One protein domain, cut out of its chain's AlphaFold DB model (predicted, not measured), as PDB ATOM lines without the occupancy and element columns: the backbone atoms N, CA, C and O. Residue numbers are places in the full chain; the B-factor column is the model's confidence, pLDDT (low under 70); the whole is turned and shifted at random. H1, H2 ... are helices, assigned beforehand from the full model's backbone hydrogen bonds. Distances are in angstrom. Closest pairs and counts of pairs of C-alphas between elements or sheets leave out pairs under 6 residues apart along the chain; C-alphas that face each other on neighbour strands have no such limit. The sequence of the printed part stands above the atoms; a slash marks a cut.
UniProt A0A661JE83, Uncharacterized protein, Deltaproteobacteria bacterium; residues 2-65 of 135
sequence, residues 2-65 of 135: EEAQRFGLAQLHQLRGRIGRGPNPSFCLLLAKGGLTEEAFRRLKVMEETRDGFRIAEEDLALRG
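What this domain is: This is residues 2 to 65 of the 135 residues of an uncharacterized protein of Deltaproteobacteria bacterium (UniProt A0A661JE83). Three helices pack together in a small cluster, their centres making a triangle: H2 and H3 lie side by side as a nearly antiparallel helical hairpin, and H1 packs on both at a larger tilt. Between H1 and H2 a long loop, residues 17 to 37, swings away from the helices as far as Pro 23 and folds back, adding to the length of the whole. The printed part has 64 residues with three named helices, in the order H1, H2, H3, and no named strand; its class is all helix. It is compact, with a radius of gyration of the C-alphas of 12.0 A, and the C-alphas span 38 by 27 by 16 A.

Where its parts are: Start at Glu 2 and read on to C-alpha 9 at (13.760, 20.105, -7.428), where H1 begins; it holds residues 9 to 16 and is 10.7 A long from first to last C-alpha. Residues 17 to 37 then follow with no named element. Find C-alpha 38 at (16.265, 29.449, -17.645); from there H2 runs through residues 38 to 49, 16.3 A long. After three residues comes H3, residues 53 to 64, 16.4 A long, which ends at C-alpha 64, at (20.033, 17.198, -14.953).

How they stand to each other: Look first at H2 and H3, a helical hairpin over a tight link: they touch, with the C-alphas of Val 46 and Ile 56 the closest at 6.9 A. Their lines stand at a shallow tilt of 7 degrees, and they run opposite ways. Go next to H1, which touches H3, with the C-alphas of Leu 9 and Asp 60 the closest at 5.8 A. These two run opposite ways at a shallow tilt of 34 degrees, only just short of steep. The same Leu 9 marks the place where H1 touches H2: its C-alpha and that of Arg 43 are the closest, 6.1 A apart. H2 touches H1 with residues 43 to 47 alone. H1 and H2 run the same way at a steep tilt of 40 degrees. In H1, H2 and H3 you will find every O i to N i+4 pair within hydrogen-bond range.

The domain as a whole: The two C-alphas farthest apart are those of Pro 23 and Gly 65, 39.0 A. The printed part runs from residue 2 to residue 65 and has no cut. The link from H1 to H2 is long, with 21 residues, whose C-alphas lie 8 to 23 A from the mean of the C-alphas. In the B-factor column the mean pLDDT of the printed part of this model is 84.9; residue 65 is the one printed residue under 70.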
ATOM      1  N   GLU A   2      12.760  31.069   1.029       85.25
ATOM      2  CA  GLU A   2      13.646  32.108   0.497       85.25
ATOM      3  C   GLU A   2      14.761  31.502  -0.357       85.25
ATOM      4  O   GLU A   2      15.169  30.365  -0.127       85.25
ATOM      5  N   GLU A   3      15.219  32.260  -1.355       84.94
ATOM      6  CA  GLU A   3      16.251  31.849  -2.317       84.94
ATOM      7  C   GLU A   3      15.977  30.483  -2.972       84.94
ATOM      8  O   GLU A   3      16.883  29.665  -3.157       84.94
ATOM      9  N   ALA A   4      14.717  30.237  -3.345       85.94
ATOM     10  CA  ALA A   4      14.239  28.948  -3.845       85.94
ATOM     11  C   ALA A   4      15.052  28.416  -5.045       85.94
ATOM     12  O   ALA A   4      15.213  27.207  -5.198       85.94
ATOM     13  N   GLN A   5      15.627  29.307  -5.858       84.06
ATOM     14  CA  GLN A   5      16.463  28.971  -7.012       84.06
ATOM     15  C   GLN A   5      17.756  28.215  -6.665       84.06
ATOM     16  O   GLN A   5      18.355  27.590  -7.537       84.06
ATOM     17  N   ARG A   6      18.201  28.267  -5.403       85.56
ATOM     18  CA  ARG A   6      19.418  27.577  -4.942       85.56
ATOM     19  C   ARG A   6      19.190  26.097  -4.645       85.56
ATOM     20  O   ARG A   6      20.158  25.358  -4.504       85.56
ATOM     21  N   PHE A   7      17.935  25.667  -4.540       85.31
ATOM     22  CA  PHE A   7      17.580  24.297  -4.192       85.31
ATOM     23  C   PHE A   7      17.316  23.452  -5.441       85.31
ATOM     24  O   PHE A   7      16.750  23.924  -6.431       85.31
ATOM     25  N   GLY A   8      17.701  22.176  -5.380       86.56
ATOM     26  CA  GLY A   8      17.297  21.177  -6.375       86.56
ATOM     27  C   GLY A   8      15.799  20.860  -6.281       86.56
ATOM     28  O   GLY A   8      15.172  21.082  -5.240       86.56
ATOM     29  N   LEU A   9      15.211  20.309  -7.347       88.75
ATOM     30  CA  LEU A   9      13.760  20.105  -7.428       88.75
ATOM     31  C   LEU A   9      13.268  19.112  -6.359       88.75
ATOM     32  O   LEU A   9      12.275  19.362  -5.675       88.75
ATOM     33  N   ALA A  10      14.033  18.042  -6.126       85.12
ATOM     34  CA  ALA A  10      13.780  17.085  -5.048       85.12
ATOM     35  C   ALA A  10      13.819  17.726  -3.644       85.12
ATOM     36  O   ALA A  10      12.992  17.402  -2.790       85.12
ATOM     37  N   GLN A  11      14.744  18.663  -3.397       87.25
ATOM     38  CA  GLN A  11      14.831  19.367  -2.110       87.25
ATOM     39  C   GLN A  11      13.619  20.278  -1.895       87.25
ATOM     40  O   GLN A  11      13.029  20.264  -0.814       87.25
ATOM     41  N   LEU A  12      13.202  21.018  -2.928       91.75
ATOM     42  CA  LEU A  12      11.990  21.840  -2.876       91.75
ATOM     43  C   LEU A  12      10.755  20.982  -2.571       91.75
ATOM     44  O   LEU A  12       9.949  21.345  -1.709       91.75
ATOM     45  N   HIS A  13      10.637  19.814  -3.211       91.12
ATOM     46  CA  HIS A  13       9.545  18.874  -2.964       91.12
ATOM     47  C   HIS A  13       9.496  18.399  -1.506       91.12
ATOM     48  O   HIS A  13       8.442  18.476  -0.866       91.12
ATOM     49  N   GLN A  14      10.639  17.980  -0.953       88.44
ATOM     50  CA  GLN A  14      10.735  17.560   0.446       88.44
ATOM     51  C   GLN A  14      10.382  18.693   1.416       88.44
ATOM     52  O   GLN A  14       9.657  18.462   2.385       88.44
ATOM     53  N   LEU A  15      10.854  19.918   1.161       89.88
ATOM     54  CA  LEU A  15      10.540  21.079   1.996       89.88
ATOM     55  C   LEU A  15       9.045  21.419   1.952       89.88
ATOM     56  O   LEU A  15       8.457  21.692   2.998       89.88
ATOM     57  N   ARG A  16       8.397  21.338   0.781       90.69
ATOM     58  CA  ARG A  16       6.944  21.556   0.651       90.69
ATOM     59  C   ARG A  16       6.148  20.510   1.428       90.69
ATOM     60  O   ARG A  16       5.165  20.865   2.070       90.69
ATOM     61  N   GLY A  17       6.577  19.248   1.403       87.12
ATOM     62  CA  GLY A  17       5.916  18.149   2.120       87.12
ATOM     63  C   GLY A  17       5.931  18.284   3.648       87.12
ATOM     64  O   GLY A  17       5.195  17.583   4.341       87.12
ATOM     65  N   ARG A  18       6.740  19.198   4.198       87.38
ATOM     66  CA  ARG A  18       6.761  19.511   5.636       87.38
ATOM     67  C   ARG A  18       5.683  20.516   6.057       87.38
ATOM     68  O   ARG A  18       5.539  20.768   7.249       87.38
ATOM     69  N   ILE A  19       4.928  21.073   5.111       84.19
ATOM     70  CA  ILE A  19       3.931  22.124   5.344       84.19
ATOM     71  C   ILE A  19       2.519  21.523   5.218       84.19
ATOM     72  O   ILE A  19       2.278  20.696   4.343       84.19
ATOM     73  N   GLY A  20       1.573  21.960   6.060       73.62
ATOM     74  CA  GLY A  20       0.147  21.637   5.901       73.62
ATOM     75  C   GLY A  20      -0.308  20.297   6.475       73.62
ATOM     76  O   GLY A  20      -1.079  19.590   5.840       73.62
ATOM     77  N   ARG A  21       0.140  19.959   7.691       78.06
ATOM     78  CA  ARG A  21      -0.349  18.785   8.449       78.06
ATOM     79  C   ARG A  21      -1.619  19.051   9.272       78.06
ATOM     80  O   ARG A  21      -2.065  18.171   9.998       78.06
ATOM     81  N   GLY A  22      -2.151  20.269   9.211       80.31
ATOM     82  CA  GLY A  22      -3.365  20.670   9.920       80.31
ATOM     83  C   GLY A  22      -4.593  20.692   9.007       80.31
ATOM     84  O   GLY A  22      -4.450  20.603   7.790       80.31
ATOM     85  N   PRO A  23      -5.795  20.877   9.576       81.38
ATOM     86  CA  PRO A  23      -7.048  20.931   8.817       81.38
ATOM     87  C   PRO A  23      -7.171  22.178   7.925       81.38
ATOM     88  O   PRO A  23      -8.037  22.236   7.057       81.38
ATOM     89  N   ASN A  24      -6.310  23.179   8.130       86.31
ATOM     90  CA  ASN A  24      -6.353  24.437   7.399       86.31
ATOM     91  C   ASN A  24      -5.492  24.389   6.127       86.31
ATOM     92  O   ASN A  24      -4.376  23.851   6.151       86.31
ATOM     93  N   PRO A  25      -5.951  25.020   5.030       81.38
ATOM     94  CA  PRO A  25      -5.167  25.126   3.811       81.38
ATOM     95  C   PRO A  25      -3.848  25.848   4.089       81.38
ATOM     96  O   PRO A  25      -3.794  26.852   4.797       81.38
ATOM     97  N   SER A  26      -2.766  25.315   3.527       86.12
ATOM     98  CA  SER A  26      -1.425  25.875   3.671       86.12
ATOM     99  C   SER A  26      -0.863  26.281   2.319       86.12
ATOM    100  O   SER A  26      -0.989  25.549   1.335       86.12
ATOM    101  N   PHE A  27      -0.194  27.430   2.295       87.25
ATOM    102  CA  PHE A  27       0.430  27.984   1.102       87.25
ATOM    103  C   PHE A  27       1.948  27.831   1.169       87.25
ATOM    104  O   PHE A  27       2.565  27.994   2.220       87.25
ATOM    105  N   CYS A  28       2.554  27.524   0.026       89.62
ATOM    106  CA  CYS A  28       3.997  27.431  -0.130       89.62
ATOM    107  C   CYS A  28       4.455  28.531  -1.091       89.62
ATOM    108  O   CYS A  28       4.330  28.384  -2.302       89.62
ATOM    109  N   LEU A  29       4.989  29.625  -0.547       91.00
ATOM    110  CA  LEU A  29       5.531  30.726  -1.345       91.00
ATOM    111  C   LEU A  29       6.991  30.438  -1.715       91.00
ATOM    112  O   LEU A  29       7.812  30.158  -0.834       91.00
ATOM    113  N   LEU A  30       7.312  30.514  -3.005       90.94
ATOM    114  CA  LEU A  30       8.670  30.388  -3.537       90.94
ATOM    115  C   LEU A  30       9.203  31.794  -3.825       90.94
ATOM    116  O   LEU A  30       8.707  32.471  -4.718       90.94
ATOM    117  N   LEU A  31      10.187  32.248  -3.050       90.25
ATOM    118  CA  LEU A  31      10.814  33.555  -3.229       90.25
ATOM    119  C   LEU A  31      12.154  33.364  -3.929       90.25
ATOM    120  O   LEU A  31      13.016  32.627  -3.444       90.25
ATOM    121  N   ALA A  32      12.324  34.042  -5.058       87.81
ATOM    122  CA  ALA A  32      13.533  33.989  -5.856       87.81
ATOM    123  C   ALA A  32      14.075  35.398  -6.116       87.81
ATOM    124  O   ALA A  32      13.309  36.345  -6.284       87.81
ATOM    125  N   LYS A  33      15.405  35.540  -6.128       84.69
ATOM    126  CA  LYS A  33      16.063  36.805  -6.492       84.69
ATOM    127  C   LYS A  33      16.061  36.965  -8.018       84.69
ATOM    128  O   LYS A  33      16.028  35.971  -8.741       84.69
ATOM    129  N   GLY A  34      16.090  38.211  -8.497       79.56
ATOM    130  CA  GLY A  34      16.178  38.513  -9.930       79.56
ATOM    131  C   GLY A  34      17.441  37.933 -10.581       79.56
ATOM    132  O   GLY A  34      18.427  37.665  -9.895       79.56
ATOM    133  N   GLY A  35      17.404  37.745 -11.905       82.94
ATOM    134  CA  GLY A  35      18.508  37.138 -12.664       82.94
ATOM    135  C   GLY A  35      18.496  35.607 -12.659       82.94
ATOM    136  O   GLY A  35      19.547  34.981 -12.557       82.94
ATOM    137  N   LEU A  36      17.310  34.993 -12.730       86.06
ATOM    138  CA  LEU A  36      17.187  33.539 -12.822       86.06
ATOM    139  C   LEU A  36      17.717  33.024 -14.157       86.06
ATOM    140  O   LEU A  36      17.388  33.559 -15.214       86.06
ATOM    141  N   THR A  37      18.488  31.940 -14.099       87.88
ATOM    142  CA  THR A  37      18.769  31.136 -15.287       87.88
ATOM    143  C   THR A  37      17.482  30.469 -15.768       87.88
ATOM    144  O   THR A  37      16.563  30.220 -14.982       87.88
ATOM    145  N   GLU A  38      17.416  30.143 -17.057       86.56
ATOM    146  CA  GLU A  38      16.265  29.449 -17.645       86.56
ATOM    147  C   GLU A  38      15.979  28.114 -16.935       86.56
ATOM    148  O   GLU A  38      14.832  27.793 -16.627       86.56
ATOM    149  N   GLU A  39      17.034  27.378 -16.573       84.12
ATOM    150  CA  GLU A  39      16.928  26.128 -15.820       84.12
ATOM    151  C   GLU A  39      16.334  26.343 -14.417       84.12
ATOM    152  O   GLU A  39      15.420  25.625 -14.003       84.12
ATOM    153  N   ALA A  40      16.812  27.357 -13.686       87.69
ATOM    154  CA  ALA A  40      16.292  27.681 -12.361       87.69
ATOM    155  C   ALA A  40      14.821  28.112 -12.428       87.69
ATOM    156  O   ALA A  40      14.019  27.701 -11.589       87.69
ATOM    157  N   PHE A  41      14.449  28.889 -13.448       90.12
ATOM    158  CA  PHE A  41      13.063  29.275 -13.687       90.12
ATOM    159  C   PHE A  41      12.177  28.056 -13.980       90.12
ATOM    160  O   PHE A  41      11.151  27.875 -13.322       90.12
ATOM    161  N   ARG A  42      12.602  27.171 -14.891       89.25
ATOM    162  CA  ARG A  42      11.880  25.934 -15.233       89.25
ATOM    163  C   ARG A  42      11.673  25.043 -14.008       89.25
ATOM    164  O   ARG A  42      10.570  24.550 -13.788       89.25
ATOM    165  N   ARG A  43      12.693  24.891 -13.162       90.50
ATOM    166  CA  ARG A  43      12.611  24.124 -11.911       90.50
ATOM    167  C   ARG A  43      11.549  24.678 -10.959       90.50
ATOM    168  O   ARG A  43      10.722  23.927 -10.443       90.50
ATOM    169  N   LEU A  44      11.559  25.991 -10.730       92.50
ATOM    170  CA  LEU A  44      10.563  26.647  -9.879       92.50
ATOM    171  C   LEU A  44       9.153  26.522 -10.467       92.50
ATOM    172  O   LEU A  44       8.205  26.295  -9.715       92.50
ATOM    173  N   LYS A  45       9.029  26.582 -11.796       92.56
ATOM    174  CA  LYS A  45       7.757  26.407 -12.498       92.56
ATOM    175  C   LYS A  45       7.178  25.005 -12.311       92.56
ATOM    176  O   LYS A  45       6.024  24.875 -11.919       92.56
ATOM    177  N   VAL A  46       7.983  23.953 -12.470       91.81
ATOM    178  CA  VAL A  46       7.542  22.571 -12.199       91.81
ATOM    179  C   VAL A  46       7.042  22.421 -10.757       91.81
ATOM    180  O   VAL A  46       6.025  21.777 -10.499       91.81
ATOM    181  N   MET A  47       7.738  23.046  -9.805       92.75
ATOM    182  CA  MET A  47       7.370  23.010  -8.390       92.75
ATOM    183  C   MET A  47       6.035  23.720  -8.087       92.75
ATOM    184  O   MET A  47       5.345  23.346  -7.133       92.75
ATOM    185  N   GLU A  48       5.672  24.725  -8.884       92.75
ATOM    186  CA  GLU A  48       4.378  25.416  -8.847       92.75
ATOM    187  C   GLU A  48       3.261  24.563  -9.477       92.75
ATOM    188  O   GLU A  48       2.181  24.434  -8.904       92.75
ATOM    189  N   GLU A  49       3.529  23.951 -10.631       92.88
ATOM    190  CA  GLU A  49       2.521  23.292 -11.470       92.88
ATOM    191  C   GLU A  49       2.028  21.945 -10.935       92.88
ATOM    192  O   GLU A  49       0.911  21.532 -11.253       92.88
ATOM    193  N   THR A  50       2.842  21.221 -10.161       87.75
ATOM    194  CA  THR A  50       2.465  19.879  -9.707       87.75
ATOM    195  C   THR A  50       2.861  19.564  -8.269       87.75
ATOM    196  O   THR A  50       3.917  19.949  -7.749       87.75
ATOM    197  N   ARG A  51       1.992  18.794  -7.608       85.75
ATOM    198  CA  ARG A  51       2.249  18.197  -6.292       85.75
ATOM    199  C   ARG A  51       2.727  16.751  -6.373       85.75
ATOM    200  O   ARG A  51       3.266  16.265  -5.382       85.75
ATOM    201  N   ASP A  52       2.579  16.117  -7.532       83.44
ATOM    202  CA  ASP A  52       2.988  14.740  -7.777       83.44
ATOM    203  C   ASP A  52       4.517  14.618  -7.702       83.44
ATOM    204  O   ASP A  52       5.250  15.167  -8.531       83.44
ATOM    205  N   GLY A  53       4.993  13.903  -6.680       79.75
ATOM    206  CA  GLY A  53       6.417  13.678  -6.438       79.75
ATOM    207  C   GLY A  53       7.110  12.922  -7.569       79.75
ATOM    208  O   GLY A  53       8.314  13.083  -7.764       79.75
ATOM    209  N   PHE A  54       6.367  12.157  -8.363       74.31
ATOM    210  CA  PHE A  54       6.943  11.438  -9.481       74.31
ATOM    211  C   PHE A  54       7.130  12.304 -10.725       74.31
ATOM    212  O   PHE A  54       8.191  12.240 -11.337       74.31
ATOM    213  N   ARG A  55       6.144  13.135 -11.088       79.56
ATOM    214  CA  ARG A  55       6.320  14.115 -12.177       79.56
ATOM    215  C   ARG A  55       7.480  15.066 -11.864       79.56
ATOM    216  O   ARG A  55       8.254  15.420 -12.743       79.56
ATOM    217  N   ILE A  56       7.649  15.412 -10.588       85.50
ATOM    218  CA  ILE A  56       8.810  16.161 -10.087       85.50
ATOM    219  C   ILE A  56      10.115  15.389 -10.310       85.50
ATOM    220  O   ILE A  56      11.092  15.989 -10.738       85.50
ATOM    221  N   ALA A  57      10.151  14.080 -10.053       79.69
ATOM    222  CA  ALA A  57      11.342  13.266 -10.300       79.69
ATOM    223  C   ALA A  57      11.683  13.144 -11.799       79.69
ATOM    224  O   ALA A  57      12.859  13.172 -12.157       79.69
ATOM    225  N   GLU A  58      10.677  13.048 -12.673       78.19
ATOM    226  CA  GLU A  58      10.866  13.021 -14.132       78.19
ATOM    227  C   GLU A  58      11.456  14.336 -14.655       78.19
ATOM    228  O   GLU A  58      12.415  14.321 -15.425       78.19
ATOM    229  N   GLU A  59      10.939  15.473 -14.189       84.31
ATOM    230  CA  GLU A  59      11.470  16.791 -14.547       84.31
ATOM    231  C   GLU A  59      12.862  17.039 -13.947       84.31
ATOM    232  O   GLU A  59      13.721  17.601 -14.619       84.31
ATOM    233  N   ASP A  60      13.134  16.584 -12.717       82.75
ATOM    234  CA  ASP A  60      14.473  16.675 -12.110       82.75
ATOM    235  C   ASP A  60      15.501  15.893 -12.941       82.75
ATOM    236  O   ASP A  60      16.608  16.376 -13.179       82.75
ATOM    237  N   LEU A  61      15.118  14.718 -13.446       73.88
ATOM    238  CA  LEU A  61      15.950  13.907 -14.332       73.88
ATOM    239  C   LEU A  61      16.153  14.572 -15.702       73.88
ATOM    240  O   LEU A  61      17.273  14.592 -16.214       73.88
ATOM    241  N   ALA A  62      15.093  15.136 -16.284       78.50
ATOM    242  CA  ALA A  62      15.168  15.846 -17.558       78.50
ATOM    243  C   ALA A  62      16.069  17.092 -17.472       78.50
ATOM    244  O   ALA A  62      16.844  17.344 -18.394       78.50
ATOM    245  N   LEU A  63      16.001  17.834 -16.360       75.81
ATOM    246  CA  LEU A  63      16.811  19.028 -16.098       75.81
ATOM    247  C   LEU A  63      18.300  18.707 -15.891       75.81
ATOM    248  O   LEU A  63      19.145  19.440 -16.395       75.81
ATOM    249  N   ARG A  64      18.633  17.618 -15.184       70.25
ATOM    250  CA  ARG A  64      20.033  17.198 -14.953       70.25
ATOM    251  C   ARG A  64      20.699  16.591 -16.187       70.25
ATOM    252  O   ARG A  64      21.924  16.560 -16.287       70.25
ATOM    253  N   GLY A  65      19.899  16.089 -17.124       57.84
ATOM    254  CA  GLY A  65      20.391  15.372 -18.287       57.84
ATOM    255  C   GLY A  65      21.038  14.018 -17.939       57.84
ATOM    256  O   GLY A  65      21.238  13.661 -16.777       57.84
TER     257      GLY A  65